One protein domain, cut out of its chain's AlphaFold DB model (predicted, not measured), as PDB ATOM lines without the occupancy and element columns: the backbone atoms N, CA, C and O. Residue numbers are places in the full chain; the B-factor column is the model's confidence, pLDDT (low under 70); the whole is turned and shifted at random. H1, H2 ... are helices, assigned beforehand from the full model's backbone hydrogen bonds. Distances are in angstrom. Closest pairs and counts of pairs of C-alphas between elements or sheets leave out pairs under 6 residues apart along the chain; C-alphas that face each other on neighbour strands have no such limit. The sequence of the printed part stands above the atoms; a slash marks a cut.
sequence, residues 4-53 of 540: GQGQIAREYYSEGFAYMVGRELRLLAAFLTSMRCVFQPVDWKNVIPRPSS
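What this domain is: This is residues 4 to 53 of the 540 residues of the protein "Integrase" of Cupriavidus sp (UniProt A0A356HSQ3). This is an uneven helical hairpin, a short helix H1 folded back on one end of a long helix H2, with a long tail, residues 35 to 53, that turns at the far end of H2 and runs back alongside it. The long helix and the returning tail make the longest axis. The printed part has 50 residues with two named helices, H1 then H2, and no named strand; its class is all helix. It is elongated, spanning 34 by 21 by 12 A, and only just loose, close to compact, with a radius of gyration of the C-alphas of 11.9 A.

Where its parts are: Find C-alpha 4 at (-61.764, 45.280, 180.772); from there H1 runs through residues 4 to 12, 13.2 A from first to last C-alpha. After a link of two residues look for C-alpha 15 at (-60.554, 61.323, 180.365), where H2 begins. It takes residues 15 to 34 and ends 28.7 A away at C-alpha 34, (-84.863, 46.001, 179.855).

How they stand to each other: Look first at Ala 9 and Ala 18, the closest residues of H1 and H2, with C-alphas 5.0 A apart. The two helices touch, H2 with residues 18 to 22 alone. They run opposite ways at a shallow tilt of 31 degrees and form a helical hairpin over a tight link. In H2 every O i to N i+4 pair is within hydrogen-bond range; in H1 it is 3 of 5.

The domain as a whole: The two C-alphas farthest apart are those of Phe 39 and Ser 53, at 37.9 A. The printed part has no cut. After H2 you will find residues 35 to 53 with no named element, their C-alphas 5 to 20 A from the mean of the C-alphas. The mean pLDDT of the printed part is 78.7; residues 4 to 7 and 51 to 53 are under 70.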
ATOM      1  N   GLY A   4     -62.649  45.049 181.925       54.06
ATOM      2  CA  GLY A   4     -61.764  45.280 180.772       54.06
ATOM      3  C   GLY A   4     -62.219  46.392 179.817       54.06
ATOM      4  O   GLY A   4     -61.401  47.149 179.304       54.06
ATOM      5  N   GLN A   5     -63.527  46.549 179.594       57.41
ATOM      6  CA  GLN A   5     -64.034  47.430 178.530       57.41
ATOM      7  C   GLN A   5     -63.931  48.927 178.871       57.41
ATOM      8  O   GLN A   5     -63.623  49.744 178.004       57.41
ATOM      9  N   GLY A   6     -64.122  49.299 180.142       58.91
ATOM     10  CA  GLY A   6     -63.916  50.678 180.600       58.91
ATOM     11  C   GLY A   6     -62.438  51.091 180.631       58.91
ATOM     12  O   GLY A   6     -62.125  52.275 180.532       58.91
ATOM     13  N   GLN A   7     -61.526  50.124 180.739       62.03
ATOM     14  CA  GLN A   7     -60.086  50.368 180.790       62.03
ATOM     15  C   GLN A   7     -59.515  50.660 179.399       62.03
ATOM     16  O   GLN A   7     -58.789  51.638 179.242       62.03
ATOM     17  N   ILE A   8     -59.987  49.941 178.374       73.25
ATOM     18  CA  ILE A   8     -59.677  50.222 176.963       73.25
ATOM     19  C   ILE A   8     -60.071  51.662 176.599       73.25
ATOM     20  O   ILE A   8     -59.306  52.388 175.973       73.25
ATOM     21  N   ALA A   9     -61.237  52.143 177.045       74.19
ATOM     22  CA  ALA A   9     -61.649  53.518 176.760       74.19
ATOM     23  C   ALA A   9     -60.677  54.578 177.324       74.19
ATOM     24  O   ALA A   9     -60.557  55.651 176.736       74.19
ATOM     25  N   ARG A  10     -59.969  54.297 178.429       72.56
ATOM     26  CA  ARG A  10     -58.958  55.211 178.993       72.56
ATOM     27  C   ARG A  10     -57.653  55.232 178.197       72.56
ATOM     28  O   ARG A  10     -56.965  56.243 178.224       72.56
ATOM     29  N   GLU A  11     -57.318  54.143 177.510       77.19
ATOM     30  CA  GLU A  11     -56.085  54.029 176.719       77.19
ATOM     31  C   GLU A  11     -56.169  54.822 175.408       77.19
ATOM     32  O   GLU A  11     -55.183  55.414 174.977       77.19
ATOM     33  N   TYR A  12     -57.357  54.878 174.798       79.38
ATOM     34  CA  TYR A  12     -57.544  55.477 173.471       79.38
ATOM     35  C   TYR A  12     -58.193  56.867 173.485       79.38
ATOM     36  O   TYR A  12     -58.120  57.583 172.485       79.38
ATOM     37  N   TYR A  13     -58.833  57.275 174.586       78.88
ATOM     38  CA  TYR A  13     -59.603  58.519 174.633       78.88
ATOM     39  C   TYR A  13     -59.247  59.409 175.826       78.88
ATOM     40  O   TYR A  13     -58.916  58.943 176.911       78.88
ATOM     41  N   SER A  14     -59.397  60.726 175.638       76.44
ATOM     42  CA  SER A  14     -59.274  61.709 176.727       76.44
ATOM     43  C   SER A  14     -60.208  61.375 177.898       76.44
ATOM     44  O   SER A  14     -61.322  60.908 177.661       76.44
ATOM     45  N   GLU A  15     -59.812  61.684 179.138       75.56
ATOM     46  CA  GLU A  15     -60.554  61.323 180.365       75.56
ATOM     47  C   GLU A  15     -62.060  61.638 180.300       75.56
ATOM     48  O   GLU A  15     -62.899  60.826 180.691       75.56
ATOM     49  N   GLY A  16     -62.422  62.808 179.759       73.06
ATOM     50  CA  GLY A  16     -63.820  63.208 179.597       73.06
ATOM     51  C   GLY A  16     -64.583  62.372 178.575       73.06
ATOM     52  O   GLY A  16     -65.740  62.026 178.813       73.06
ATOM     53  N   PHE A  17     -63.946  62.015 177.462       75.19
ATOM     54  CA  PHE A  17     -64.564  61.172 176.443       75.19
ATOM     55  C   PHE A  17     -64.631  59.711 176.896       75.19
ATOM     56  O   PHE A  17     -65.669  59.081 176.729       75.19
ATOM     57  N   ALA A  18     -63.596  59.209 177.575       82.06
ATOM     58  CA  ALA A  18     -63.596  57.888 178.195       82.06
ATOM     59  C   ALA A  18     -64.752  57.745 179.202       82.06
ATOM     60  O   ALA A  18     -65.508  56.775 179.144       82.06
ATOM     61  N   TYR A  19     -64.980  58.752 180.057       83.38
ATOM     62  CA  TYR A  19     -66.144  58.784 180.951       83.38
ATOM     63  C   TYR A  19     -67.480  58.736 180.195       83.38
ATOM     64  O   TYR A  19     -68.398  58.038 180.632       83.38
ATOM     65  N   MET A  20     -67.605  59.458 179.073       80.50
ATOM     66  CA  MET A  20     -68.815  59.411 178.243       80.50
ATOM     67  C   MET A  20     -69.032  58.031 177.626       80.50
ATOM     68  O   MET A  20     -70.145  57.524 177.710       80.50
ATOM     69  N   VAL A  21     -67.986  57.399 177.087       83.88
ATOM     70  CA  VAL A  21     -68.045  56.019 176.577       83.88
ATOM     71  C   VAL A  21     -68.534  55.076 177.674       83.88
ATOM     72  O   VAL A  21     -69.478  54.320 177.459       83.88
ATOM     73  N   GLY A  22     -67.980  55.188 178.884       85.12
ATOM     74  CA  GLY A  22     -68.465  54.424 180.029       85.12
ATOM     75  C   GLY A  22     -69.937  54.709 180.353       85.12
ATOM     76  O   GLY A  22     -70.703  53.797 180.634       85.12
ATOM     77  N   ARG A  23     -70.399  55.961 180.267       86.25
ATOM     78  CA  ARG A  23     -71.819  56.289 180.480       86.25
ATOM     79  C   ARG A  23     -72.728  55.625 179.440       86.25
ATOM     80  O   ARG A  23     -73.774  55.106 179.825       86.25
ATOM     81  N   GLU A  24     -72.346  55.652 178.167       87.44
ATOM     82  CA  GLU A  24     -73.130  55.054 177.080       87.44
ATOM     83  C   GLU A  24     -73.160  53.526 177.173       87.44
ATOM     84  O   GLU A  24     -74.222  52.934 177.010       87.44
ATOM     85  N   LEU A  25     -72.050  52.881 177.550       87.44
ATOM     86  CA  LEU A  25     -72.019  51.434 177.801       87.44
ATOM     87  C   LEU A  25     -72.979  51.024 178.923       87.44
ATOM     88  O   LEU A  25     -73.694  50.033 178.789       87.44
ATOM     89  N   ARG A  26     -73.075  51.826 179.991       88.19
ATOM     90  CA  ARG A  26     -74.073  51.606 181.050       88.19
ATOM     91  C   ARG A  26     -75.502  51.702 180.521       88.19
ATOM     92  O   ARG A  26     -76.340  50.887 180.887       88.19
ATOM     93  N   LEU A  27     -75.791  52.714 179.701       87.38
ATOM     94  CA  LEU A  27     -77.125  52.895 179.120       87.38
ATOM     95  C   LEU A  27     -77.478  51.745 178.177       87.38
ATOM     96  O   LEU A  27     -78.593  51.235 178.239       87.38
ATOM     97  N   LEU A  28     -76.521  51.297 177.366       88.88
ATOM     98  CA  LEU A  28     -76.685  50.149 176.485       88.88
ATOM     99  C   LEU A  28     -76.943  48.860 177.276       88.88
ATOM    100  O   LEU A  28     -77.875  48.132 176.953       88.88
ATOM    101  N   ALA A  29     -76.177  48.600 178.339       87.00
ATOM    102  CA  ALA A  29     -76.372  47.430 179.198       87.00
ATOM    103  C   ALA A  29     -77.758  47.426 179.868       87.00
ATOM    104  O   ALA A  29     -78.453  46.406 179.864       87.00
ATOM    105  N   ALA A  30     -78.195  48.585 180.372       87.25
ATOM    106  CA  ALA A  30     -79.529  48.757 180.940       87.25
ATOM    107  C   ALA A  30     -80.630  48.540 179.889       87.25
ATOM    108  O   ALA A  30     -81.599  47.833 180.157       87.25
ATOM    109  N   PHE A  31     -80.457  49.091 178.685       90.12
ATOM    110  CA  PHE A  31     -81.396  48.935 177.576       90.12
ATOM    111  C   PHE A  31     -81.538  47.470 177.138       90.12
ATOM    112  O   PHE A  31     -82.654  46.954 177.072       90.12
ATOM    113  N   LEU A  32     -80.418  46.777 176.906       89.25
ATOM    114  CA  LEU A  32     -80.402  45.363 176.520       89.25
ATOM    115  C   LEU A  32     -81.074  44.481 177.578       89.25
ATOM    116  O   LEU A  32     -81.834  43.575 177.235       89.25
ATOM    117  N   THR A  33     -80.845  44.792 178.855       87.75
ATOM    118  CA  THR A  33     -81.492  44.116 179.984       87.75
ATOM    119  C   THR A  33     -82.999  44.391 180.017       87.75
ATOM    120  O   THR A  33     -83.784  43.452 180.134       87.75
ATOM    121  N   SER A  34     -83.434  45.647 179.847       88.31
ATOM    122  CA  SER A  34     -84.863  46.001 179.855       88.31
ATOM    123  C   SER A  34     -85.639  45.404 178.682       88.31
ATOM    124  O   SER A  34     -86.790  45.007 178.843       88.31
ATOM    125  N   MET A  35     -84.993  45.285 177.520       89.88
ATOM    126  CA  MET A  35     -85.587  44.720 176.308       89.88
ATOM    127  C   MET A  35     -85.487  43.189 176.252       89.88
ATOM    128  O   MET A  35     -85.925  42.589 175.275       89.88
ATOM    129  N   ARG A  36     -84.913  42.548 177.286       84.88
ATOM    130  CA  ARG A  36     -84.658  41.097 177.347       84.88
ATOM    131  C   ARG A  36     -83.882  40.566 176.133       84.88
ATOM    132  O   ARG A  36     -84.047  39.420 175.732       84.88
ATOM    133  N   CYS A  37     -83.007  41.393 175.560       85.31
ATOM    134  CA  CYS A  37     -82.143  41.011 174.438       85.31
ATOM    135  C   CYS A  37     -80.918  40.194 174.882       85.31
ATOM    136  O   CYS A  37     -80.094  39.813 174.056       85.31
ATOM    137  N   VAL A  38     -80.776  39.954 176.186       84.94
ATOM    138  CA  VAL A  38     -79.690  39.196 176.806       84.94
ATOM    139  C   VAL A  38     -80.274  38.096 177.684       84.94
ATOM    140  O   VAL A  38     -81.280  38.296 178.361       84.94
ATOM    141  N   PHE A  39     -79.629  36.928 177.666       80.12
ATOM    142  CA  PHE A  39     -80.063  35.748 178.420       80.12
ATOM    143  C   PHE A  39     -79.992  35.958 179.943       80.12
ATOM    144  O   PHE A  39     -80.801  35.407 180.683       80.12
ATOM    145  N   GLN A  40     -79.052  36.786 180.409       83.06
ATOM    146  CA  GLN A  40     -78.926  37.195 181.807       83.06
ATOM    147  C   GLN A  40     -78.881  38.726 181.914       83.06
ATOM    148  O   GLN A  40     -78.271  39.365 181.051       83.06
ATOM    149  N   PRO A  41     -79.495  39.324 182.954       79.19
ATOM    150  CA  PRO A  41     -79.387  40.754 183.225       79.19
ATOM    151  C   PRO A  41     -77.930  41.200 183.365       79.19
ATOM    152  O   PRO A  41     -77.157  40.579 184.090       79.19
ATOM    153  N   VAL A  42     -77.566  42.294 182.697       82.44
ATOM    154  CA  VAL A  42     -76.210  42.857 182.736       82.44
ATOM    155  C   VAL A  42     -76.215  44.111 183.621       82.44
ATOM    156  O   VAL A  42     -76.630  45.180 183.174       82.44
ATOM    157  N   ASP A  43     -75.740  44.003 184.871       77.81
ATOM    158  CA  ASP A  43     -75.566  45.143 185.800       77.81
ATOM    159  C   ASP A  43     -74.191  45.805 185.615       77.81
ATOM    160  O   ASP A  43     -73.325  45.800 186.492       77.81
ATOM    161  N   TRP A  44     -73.965  46.371 184.429       82.94
ATOM    162  CA  TRP A  44     -72.696  47.026 184.125       82.94
ATOM    163  C   TRP A  44     -72.634  48.433 184.731       82.94
ATOM    164  O   TRP A  44     -73.502  49.276 184.486       82.94
ATOM    165  N   LYS A  45     -71.564  48.738 185.477       80.81
ATOM    166  CA  LYS A  45     -71.346  50.046 186.120       80.81
ATOM    167  C   LYS A  45     -70.150  50.773 185.520       80.81
ATOM    168  O   LYS A  45     -69.100  50.190 185.264       80.81
ATOM    169  N   ASN A  46     -70.288  52.090 185.363       81.69
ATOM    170  CA  ASN A  46     -69.192  52.923 184.884       81.69
ATOM    171  C   ASN A  46     -68.127  53.093 185.980       81.69
ATOM    172  O   ASN A  46     -68.315  53.863 186.919       81.69
ATOM    173  N   VAL A  47     -67.007  52.391 185.823       79.75
ATOM    174  CA  VAL A  47     -65.812  52.451 186.687       79.75
ATOM    175  C   VAL A  47     -64.931  53.676 186.423       79.75
ATOM    176  O   VAL A  47     -63.956  53.915 187.136       79.75
ATOM    177  N   ILE A  48     -65.224  54.463 185.386       80.62
ATOM    178  CA  ILE A  48     -64.493  55.693 185.089       80.62
ATOM    179  C   ILE A  48     -65.089  56.807 185.951       80.62
ATOM    180  O   ILE A  48     -66.272  57.121 185.797       80.62
ATOM    181  N   PRO A  49     -64.309  57.406 186.871       73.81
ATOM    182  CA  PRO A  49     -64.797  58.532 187.641       73.81
ATOM    183  C   PRO A  49     -65.078  59.691 186.691       73.81
ATOM    184  O   PRO A  49     -64.374  59.908 185.702       73.81
ATOM    185  N   ARG A  50     -66.128  60.453 186.993       74.44
ATOM    186  CA  ARG A  50     -66.384  61.692 186.269       74.44
ATOM    187  C   ARG A  50     -65.184  62.619 186.495       74.44
ATOM    188  O   ARG A  50     -64.866  62.858 187.662       74.44
ATOM    189  N   PRO A  51     -64.553  63.167 185.440       66.25
ATOM    190  CA  PRO A  51     -63.511  64.167 185.623       66.25
ATOM    191  C   PRO A  51     -64.060  65.296 186.488       66.25
ATOM    192  O   PRO A  51     -65.208  65.719 186.283       66.25
ATOM    193  N   SER A  52     -63.275  65.754 187.465       54.62
ATOM    194  CA  SER A  52     -63.709  66.841 188.337       54.62
ATOM    195  C   SER A  52     -64.111  68.029 187.463       54.62
ATOM    196  O   SER A  52     -63.378  68.465 186.570       54.62
ATOM    197  N   SER A  53     -65.341  68.513 187.652       52.03
ATOM    198  CA  SER A  53     -65.757  69.763 187.027       52.03
ATOM    199  C   SER A  53     -64.772  70.822 187.481       52.03
ATOM    200  O   SER A  53     -64.569  70.954 188.686       52.03
TER     201      SER A  53